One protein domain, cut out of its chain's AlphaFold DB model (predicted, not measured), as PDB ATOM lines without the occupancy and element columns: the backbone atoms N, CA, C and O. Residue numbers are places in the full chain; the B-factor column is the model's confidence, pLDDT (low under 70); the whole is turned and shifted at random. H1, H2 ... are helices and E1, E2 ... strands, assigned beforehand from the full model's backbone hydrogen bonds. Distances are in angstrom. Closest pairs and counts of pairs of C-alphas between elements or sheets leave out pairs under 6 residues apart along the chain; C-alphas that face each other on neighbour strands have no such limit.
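Overview. This is residues 24 to 85 of the 117 residues of an uncharacterized protein of Hortaea thailandica (UniProt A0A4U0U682). With little regular structure, this is a loose chain: a small hairpin, E1 and E2, at one end, and a body of two short side-by-side strands, E3 and E4, with H1 near them and a long loop, residues 48 to 63. The 62 printed residues run E1 E2 E3 H1 E4, mixed in class, with 24 in named elements. Each two-stranded sheet is separate: E1 and E2 antiparallel, E3 and E4 parallel. The radius of gyration of the C-alphas is 14.5 A, the spans 40 by 27 by 16 A.

Along the chain. E1, residues 26 to 28, 6.9 A, begins at C-alpha 26 (5.409, -23.105, 19.488). E2 is 31 to 33, 6.3 A; E3 44 to 47, 9.4 A; H1 64 to 73, 13.8 A. E4, 79 to 82, 9.5 A, ends at C-alpha 82 (9.956, -37.842, 33.271).

Arrangement. In the hairpin E1 and E2, N 26 and O 33 are 2.8 A apart. E2 and E3 are apart. In E3 and E4, N 47 and O 81 are 2.9 A apart. E3, H1, E4 form a strand-helix-strand unit, parallel strands with a helix between, its crossover right-handed. The closest C-alphas of E3 and H1, Val 45 and Ile 71, are 7.9 A apart. Every O i to N i+4 pair in H1 is within hydrogen-bond range.

Size, cuts and confidence. The farthest C-alphas, Arg 29 and Gln 60, are 41.4 A apart. The printed part has no cut. The link E3 to H1 is long. Residues 50 to 53 and 84 to 85 have pLDDT under 70.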
ATOM      1  N   PRO A  24      -0.690 -23.649  24.159       92.88
ATOM      2  CA  PRO A  24       0.377 -24.485  23.597       92.88
ATOM      3  C   PRO A  24       1.686 -23.729  23.339       92.88
ATOM      4  O   PRO A  24       1.688 -22.532  23.069       92.88
ATOM      5  N   PHE A  25       2.803 -24.456  23.396       93.06
ATOM      6  CA  PHE A  25       4.108 -23.933  22.999       93.06
ATOM      7  C   PHE A  25       4.322 -24.084  21.494       93.06
ATOM      8  O   PHE A  25       3.968 -25.104  20.904       93.06
ATOM      9  N   THR A  26       4.958 -23.089  20.885       95.56
ATOM     10  CA  THR A  26       5.409 -23.105  19.488       95.56
ATOM     11  C   THR A  26       6.898 -22.787  19.416       95.56
ATOM     12  O   THR A  26       7.499 -22.369  20.404       95.56
ATOM     13  N   THR A  27       7.528 -23.006  18.263       95.88
ATOM     14  CA  THR A  27       8.941 -22.659  18.060       95.88
ATOM     15  C   THR A  27       9.069 -21.523  17.056       95.88
ATOM     16  O   THR A  27       8.372 -21.481  16.043       95.88
ATOM     17  N   ASN A  28       9.976 -20.588  17.331       94.31
ATOM     18  CA  ASN A  28      10.399 -19.564  16.384       94.31
ATOM     19  C   ASN A  28      11.926 -19.533  16.359       94.31
ATOM     20  O   ASN A  28      12.574 -18.994  17.257       94.31
ATOM     21  N   ARG A  29      12.508 -20.123  15.311       94.44
ATOM     22  CA  ARG A  29      13.958 -20.332  15.188       94.44
ATOM     23  C   ARG A  29      14.512 -21.091  16.402       94.44
ATOM     24  O   ARG A  29      14.291 -22.289  16.511       94.44
ATOM     25  N   ARG A  30      15.250 -20.407  17.282       94.31
ATOM     26  CA  ARG A  30      15.867 -20.974  18.490       94.31
ATOM     27  C   ARG A  30      14.952 -20.886  19.716       94.31
ATOM     28  O   ARG A  30      15.173 -21.611  20.681       94.31
ATOM     29  N   ASP A  31      13.970 -19.997  19.685       95.50
ATOM     30  CA  ASP A  31      13.146 -19.662  20.838       95.50
ATOM     31  C   ASP A  31      11.887 -20.530  20.901       95.50
ATOM     32  O   ASP A  31      11.307 -20.901  19.874       95.50
ATOM     33  N   VAL A  32      11.452 -20.822  22.126       94.19
ATOM     34  CA  VAL A  32      10.165 -21.467  22.395       94.19
ATOM     35  C   VAL A  32       9.195 -20.395  22.854       94.19
ATOM     36  O   VAL A  32       9.469 -19.667  23.802       94.19
ATOM     37  N   ILE A  33       8.058 -20.290  22.179       94.69
ATOM     38  CA  ILE A  33       7.084 -19.222  22.367       94.69
ATOM     39  C   ILE A  33       5.813 -19.796  22.995       94.69
ATOM     40  O   ILE A  33       5.274 -20.793  22.517       94.69
ATOM     41  N   SER A  34       5.345 -19.178  24.076       92.44
ATOM     42  CA  SER A  34       4.078 -19.508  24.733       92.44
ATOM     43  C   SER A  34       2.867 -19.029  23.927       92.44
ATOM     44  O   SER A  34       3.011 -18.258  22.976       92.44
ATOM     45  N   ALA A  35       1.659 -19.434  24.319       92.56
ATOM     46  CA  ALA A  35       0.435 -19.034  23.626       92.56
ATOM     47  C   ALA A  35       0.220 -17.510  23.622       92.56
ATOM     48  O   ALA A  35      -0.276 -16.961  22.640       92.56
ATOM     49  N   SER A  36       0.649 -16.806  24.677       91.75
ATOM     50  CA  SER A  36       0.621 -15.336  24.739       91.75
ATOM     51  C   SER A  36       1.785 -14.636  24.018       91.75
ATOM     52  O   SER A  36       1.900 -13.413  24.085       91.75
ATOM     53  N   GLY A  37       2.656 -15.375  23.321       90.19
ATOM     54  CA  GLY A  37       3.757 -14.803  22.541       90.19
ATOM     55  C   GLY A  37       5.039 -14.532  23.335       90.19
ATOM     56  O   GLY A  37       5.930 -13.838  22.844       90.19
ATOM     57  N   ARG A  38       5.167 -15.058  24.558       90.19
ATOM     58  CA  ARG A  38       6.361 -14.865  25.396       90.19
ATOM     59  C   ARG A  38       7.424 -15.916  25.109       90.19
ATOM     60  O   ARG A  38       7.096 -17.085  24.935       90.19
ATOM     61  N   ASN A  39       8.697 -15.522  25.160       91.81
ATOM     62  CA  ASN A  39       9.798 -16.485  25.125       91.81
ATOM     63  C   ASN A  39       9.849 -17.290  26.436       91.81
ATOM     64  O   ASN A  39       9.776 -16.721  27.530       91.81
ATOM     65  N   VAL A  40       9.983 -18.607  26.322       91.25
ATOM     66  CA  VAL A  40      10.020 -19.559  27.429       91.25
ATOM     67  C   VAL A  40      11.391 -20.217  27.463       91.25
ATOM     68  O   VAL A  40      11.795 -20.912  26.535       91.25
ATOM     69  N   ILE A  41      12.098 -20.036  28.577       91.25
ATOM     70  CA  ILE A  41      13.353 -20.739  28.845       91.25
ATOM     71  C   ILE A  41      13.028 -21.981  29.666       91.25
ATOM     72  O   ILE A  41      12.553 -21.879  30.799       91.25
ATOM     73  N   PHE A  42      13.294 -23.158  29.108       89.19
ATOM     74  CA  PHE A  42      13.177 -24.415  29.837       89.19
ATOM     75  C   PHE A  42      14.436 -24.658  30.674       89.19
ATOM     76  O   PHE A  42      15.498 -24.979  30.146       89.19
ATOM     77  N   ALA A  43      14.296 -24.512  31.989       91.06
ATOM     78  CA  ALA A  43      15.299 -24.856  32.985       91.06
ATOM     79  C   ALA A  43      14.750 -26.044  33.777       91.06
ATOM     80  O   ALA A  43      13.871 -25.892  34.628       91.06
ATOM     81  N   GLY A  44      15.193 -27.246  33.413       90.00
ATOM     82  CA  GLY A  44      14.591 -28.478  33.902       90.00
ATOM     83  C   GLY A  44      15.568 -29.442  34.548       90.00
ATOM     84  O   GLY A  44      16.777 -29.371  34.347       90.00
ATOM     85  N   VAL A  45      15.000 -30.387  35.296       91.12
ATOM     86  CA  VAL A  45      15.716 -31.526  35.877       91.12
ATOM     87  C   VAL A  45      15.197 -32.835  35.283       91.12
ATOM     88  O   VAL A  45      14.016 -32.950  34.944       91.12
ATOM     89  N   ASN A  46      16.073 -33.830  35.153       88.94
ATOM     90  CA  ASN A  46      15.664 -35.197  34.844       88.94
ATOM     91  C   ASN A  46      15.234 -35.897  36.137       88.94
ATOM     92  O   ASN A  46      16.030 -35.972  37.071       88.94
ATOM     93  N   TRP A  47      14.006 -36.411  36.187       88.50
ATOM     94  CA  TRP A  47      13.522 -37.226  37.300       88.50
ATOM     95  C   TRP A  47      13.263 -38.647  36.780       88.50
ATOM     96  O   TRP A  47      12.195 -38.909  36.221       88.50
ATOM     97  N   PRO A  48      14.279 -39.527  36.859       82.56
ATOM     98  CA  PRO A  48      14.211 -40.853  36.266       82.56
ATOM     99  C   PRO A  48      13.279 -41.779  37.049       82.56
ATOM    100  O   PRO A  48      13.108 -41.638  38.263       82.56
ATOM    101  N   GLY A  49      12.694 -42.725  36.322       74.19
ATOM    102  CA  GLY A  49      11.908 -43.822  36.866       74.19
ATOM    103  C   GLY A  49      12.786 -44.926  37.451       74.19
ATOM    104  O   GLY A  49      13.921 -45.127  37.015       74.19
ATOM    105  N   GLN A  50      12.242 -45.638  38.431       67.94
ATOM    106  CA  GLN A  50      12.844 -46.799  39.066       67.94
ATOM    107  C   GLN A  50      12.845 -47.987  38.102       67.94
ATOM    108  O   GLN A  50      11.866 -48.217  37.398       67.94
ATOM    109  N   GLY A  51      13.931 -48.761  38.066       61.34
ATOM    110  CA  GLY A  51      14.153 -49.782  37.031       61.34
ATOM    111  C   GLY A  51      13.136 -50.932  36.964       61.34
ATOM    112  O   GLY A  51      13.097 -51.612  35.946       61.34
ATOM    113  N   LEU A  52      12.322 -51.149  38.007       61.03
ATOM    114  CA  LEU A  52      11.341 -52.245  38.068       61.03
ATOM    115  C   LEU A  52       9.896 -51.765  37.900       61.03
ATOM    116  O   LEU A  52       9.133 -52.356  37.149       61.03
ATOM    117  N   THR A  53       9.517 -50.698  38.604       60.75
ATOM    118  CA  THR A  53       8.140 -50.164  38.603       60.75
ATOM    119  C   THR A  53       7.942 -49.019  37.622       60.75
ATOM    120  O   THR A  53       6.819 -48.597  37.374       60.75
ATOM    121  N   VAL A  54       9.042 -48.472  37.099       72.31
ATOM    122  CA  VAL A  54       9.079 -47.357  36.148       72.31
ATOM    123  C   VAL A  54       8.362 -46.089  36.638       72.31
ATOM    124  O   VAL A  54       8.154 -45.121  35.906       72.31
ATOM    125  N   LEU A  55       8.065 -46.044  37.933       76.12
ATOM    126  CA  LEU A  55       7.619 -44.860  38.638       76.12
ATOM    127  C   LEU A  55       8.814 -43.965  38.965       76.12
ATOM    128  O   LEU A  55       9.883 -44.491  39.268       76.12
ATOM    129  N   PRO A  56       8.657 -42.628  38.962       78.81
ATOM    130  CA  PRO A  56       9.725 -41.716  39.357       78.81
ATOM    131  C   PRO A  56      10.327 -42.100  40.712       78.81
ATOM    132  O   PRO A  56       9.606 -42.354  41.678       78.81
ATOM    133  N   GLU A  57      11.654 -42.135  40.786       79.25
ATOM    134  CA  GLU A  57      12.361 -42.544  41.998       79.25
ATOM    135  C   GLU A  57      12.067 -41.633  43.192       79.25
ATOM    136  O   GLU A  57      11.771 -40.442  43.054       79.25
ATOM    137  N   GLY A  58      12.198 -42.186  44.394       84.12
ATOM    138  CA  GLY A  58      12.035 -41.428  45.634       84.12
ATOM    139  C   GLY A  58      10.589 -41.230  46.096       84.12
ATOM    140  O   GLY A  58      10.384 -40.690  47.183       84.12
ATOM    141  N   LEU A  59       9.593 -41.742  45.360       85.69
ATOM    142  CA  LEU A  59       8.198 -41.790  45.829       85.69
ATOM    143  C   LEU A  59       8.006 -42.660  47.080       85.69
ATOM    144  O   LEU A  59       7.071 -42.442  47.842       85.69
ATOM    145  N   GLN A  60       8.936 -43.578  47.350       82.75
ATOM    146  CA  GLN A  60       8.994 -44.334  48.605       82.75
ATOM    147  C   GLN A  60       9.419 -43.492  49.823       82.75
ATOM    148  O   GLN A  60       9.232 -43.922  50.958       82.75
ATOM    149  N   TYR A  61       9.996 -42.305  49.602       88.06
ATOM    150  CA  TYR A  61      10.522 -41.435  50.661       88.06
ATOM    151  C   TYR A  61       9.771 -40.115  50.795       88.06
ATOM    152  O   TYR A  61       9.816 -39.491  51.854       88.06
ATOM    153  N   ASN A  62       9.125 -39.639  49.728       89.62
ATOM    154  CA  ASN A  62       8.440 -38.357  49.754       89.62
ATOM    155  C   ASN A  62       7.295 -38.295  48.736       89.62
ATOM    156  O   ASN A  62       7.305 -38.976  47.715       89.62
ATOM    157  N   SER A  63       6.307 -37.446  49.004       88.44
ATOM    158  CA  SER A  63       5.164 -37.267  48.110       88.44
ATOM    159  C   SER A  63       5.550 -36.508  46.835       88.44
ATOM    160  O   SER A  63       6.455 -35.667  46.838       88.44
ATOM    161  N   ILE A  64       4.792 -36.723  45.752       87.31
ATOM    162  CA  ILE A  64       4.941 -35.966  44.496       87.31
ATOM    163  C   ILE A  64       4.857 -34.459  44.766       87.31
ATOM    164  O   ILE A  64       5.666 -33.690  44.248       87.31
ATOM    165  N   ALA A  65       3.908 -34.022  45.599       88.94
ATOM    166  CA  ALA A  65       3.721 -32.610  45.923       88.94
ATOM    167  C   ALA A  65       4.980 -31.994  46.554       88.94
ATOM    168  O   ALA A  65       5.405 -30.913  46.153       88.94
ATOM    169  N   ASN A  66       5.627 -32.706  47.474       90.88
ATOM    170  CA  ASN A  66       6.835 -32.228  48.137       90.88
ATOM    171  C   ASN A  66       8.056 -32.248  47.213       90.88
ATOM    172  O   ASN A  66       8.826 -31.292  47.190       90.88
ATOM    173  N   ILE A  67       8.230 -33.304  46.413       89.38
ATOM    174  CA  ILE A  67       9.346 -33.378  45.458       89.38
ATOM    175  C   ILE A  67       9.201 -32.279  44.400       89.38
ATOM    176  O   ILE A  67      10.152 -31.556  44.100       89.38
ATOM    177  N   THR A  68       7.994 -32.087  43.865       89.44
ATOM    178  CA  THR A  68       7.728 -31.037  42.874       89.44
ATOM    179  C   THR A  68       7.841 -29.634  43.459       89.44
ATOM    180  O   THR A  68       8.333 -28.743  42.759       89.44
ATOM    181  N   SER A  69       7.455 -29.424  44.724       90.88
ATOM    182  CA  SER A  69       7.673 -28.147  45.407       90.88
ATOM    183  C   SER A  69       9.160 -27.893  45.628       90.88
ATOM    184  O   SER A  69       9.611 -26.799  45.316       90.88
ATOM    185  N   SER A  70       9.943 -28.893  46.038       89.19
ATOM    186  CA  SER A  70      11.392 -28.754  46.206       89.19
ATOM    187  C   SER A  70      12.090 -28.446  44.877       89.19
ATOM    188  O   SER A  70      12.887 -27.515  44.795       89.19
ATOM    189  N   ILE A  71      11.720 -29.121  43.785       89.25
ATOM    190  CA  ILE A  71      12.266 -28.821  42.451       89.25
ATOM    191  C   ILE A  71      11.941 -27.378  42.028       89.25
ATOM    192  O   ILE A  71      12.792 -26.687  41.468       89.25
ATOM    193  N   LYS A  72      10.730 -26.894  42.322       88.75
ATOM    194  CA  LYS A  72      10.309 -25.534  41.961       88.75
ATOM    195  C   LYS A  72      10.917 -24.461  42.868       88.75
ATOM    196  O   LYS A  72      11.365 -23.432  42.379       88.75
ATOM    197  N   GLN A  73      10.883 -24.672  44.178       89.19
ATOM    198  CA  GLN A  73      11.207 -23.669  45.193       89.19
ATOM    199  C   GLN A  73      12.681 -23.721  45.598       89.19
ATOM    200  O   GLN A  73      13.296 -22.675  45.755       89.19
ATOM    201  N   SER A  74      13.254 -24.918  45.751       87.94
ATOM    202  CA  SER A  74      14.650 -25.099  46.166       87.94
ATOM    203  C   SER A  74      15.620 -25.029  44.985       87.94
ATOM    204  O   SER A  74      16.677 -24.424  45.115       87.94
ATOM    205  N   LEU A  75      15.274 -25.628  43.837       87.44
ATOM    206  CA  LEU A  75      16.148 -25.653  42.649       87.44
ATOM    207  C   LEU A  75      15.809 -24.580  41.604       87.44
ATOM    208  O   LEU A  75      16.601 -24.354  40.693       87.44
ATOM    209  N   GLY A  76      14.642 -23.934  41.703       88.50
ATOM    210  CA  GLY A  76      14.215 -22.903  40.750       88.50
ATOM    211  C   GLY A  76      13.887 -23.426  39.346       88.50
ATOM    212  O   GLY A  76      13.834 -22.641  38.401       88.50
ATOM    213  N   MET A  77      13.675 -24.736  39.186       91.25
ATOM    214  CA  MET A  77      13.434 -25.365  37.884       91.25
ATOM    215  C   MET A  77      11.943 -25.329  37.515       91.25
ATOM    216  O   MET A  77      11.068 -25.505  38.369       91.25
ATOM    217  N   ASN A  78      11.633 -25.140  36.230       89.06
ATOM    218  CA  ASN A  78      10.261 -25.021  35.718       89.06
ATOM    219  C   ASN A  78       9.770 -26.245  34.929       89.06
ATOM    220  O   ASN A  78       8.566 -26.392  34.723       89.06
ATOM    221  N   ILE A  79      10.677 -27.141  34.534       89.56
ATOM    222  CA  ILE A  79      10.374 -28.361  33.777       89.56
ATOM    223  C   ILE A  79      10.936 -29.580  34.508       89.56
ATOM    224  O   ILE A  79      11.999 -29.535  35.126       89.56
ATOM    225  N   ARG A  80      10.235 -30.710  34.401       89.19
ATOM    226  CA  ARG A  80      10.761 -32.022  34.784       89.19
ATOM    227  C   ARG A  80      10.653 -32.954  33.595       89.19
ATOM    228  O   ARG A  80       9.562 -33.128  33.059       89.19
ATOM    229  N   LYS A  81      11.772 -33.550  33.196       86.75
ATOM    230  CA  LYS A  81      11.773 -34.648  32.233       86.75
ATOM    231  C   LYS A  81      11.490 -35.935  33.002       86.75
ATOM    232  O   LYS A  81      12.305 -36.332  33.833       86.75
ATOM    233  N   LEU A  82      10.332 -36.536  32.742       84.06
ATOM    234  CA  LEU A  82       9.956 -37.842  33.271       84.06
ATOM    235  C   LEU A  82      10.285 -38.906  32.228       84.06
ATOM    236  O   LEU A  82       9.952 -38.754  31.052       84.06
ATOM    237  N   THR A  83      10.953 -39.967  32.659       72.94
ATOM    238  CA  THR A  83      11.121 -41.179  31.854       72.94
ATOM    239  C   THR A  83       9.973 -42.123  32.181       72.94
ATOM    240  O   THR A  83       9.776 -42.430  33.354       72.94
ATOM    241  N   TYR A  84       9.244 -42.579  31.169       66.50
ATOM    242  CA  TYR A  84       8.220 -43.616  31.301       66.50
ATOM    243  C   TYR A  84       8.651 -44.855  30.505       66.50
ATOM    244  O   TYR A  84       9.395 -44.731  29.530       66.50
ATOM    245  N   ALA A  85       8.219 -46.042  30.932       61.16
ATOM    246  CA  ALA A  85       8.368 -47.272  30.159       61.16
ATOM    247  C   ALA A  85       7.211 -47.399  29.189       61.16
ATOM    248  O   ALA A  85       6.099 -46.961  29.482       61.16
TER     249      ALA A  85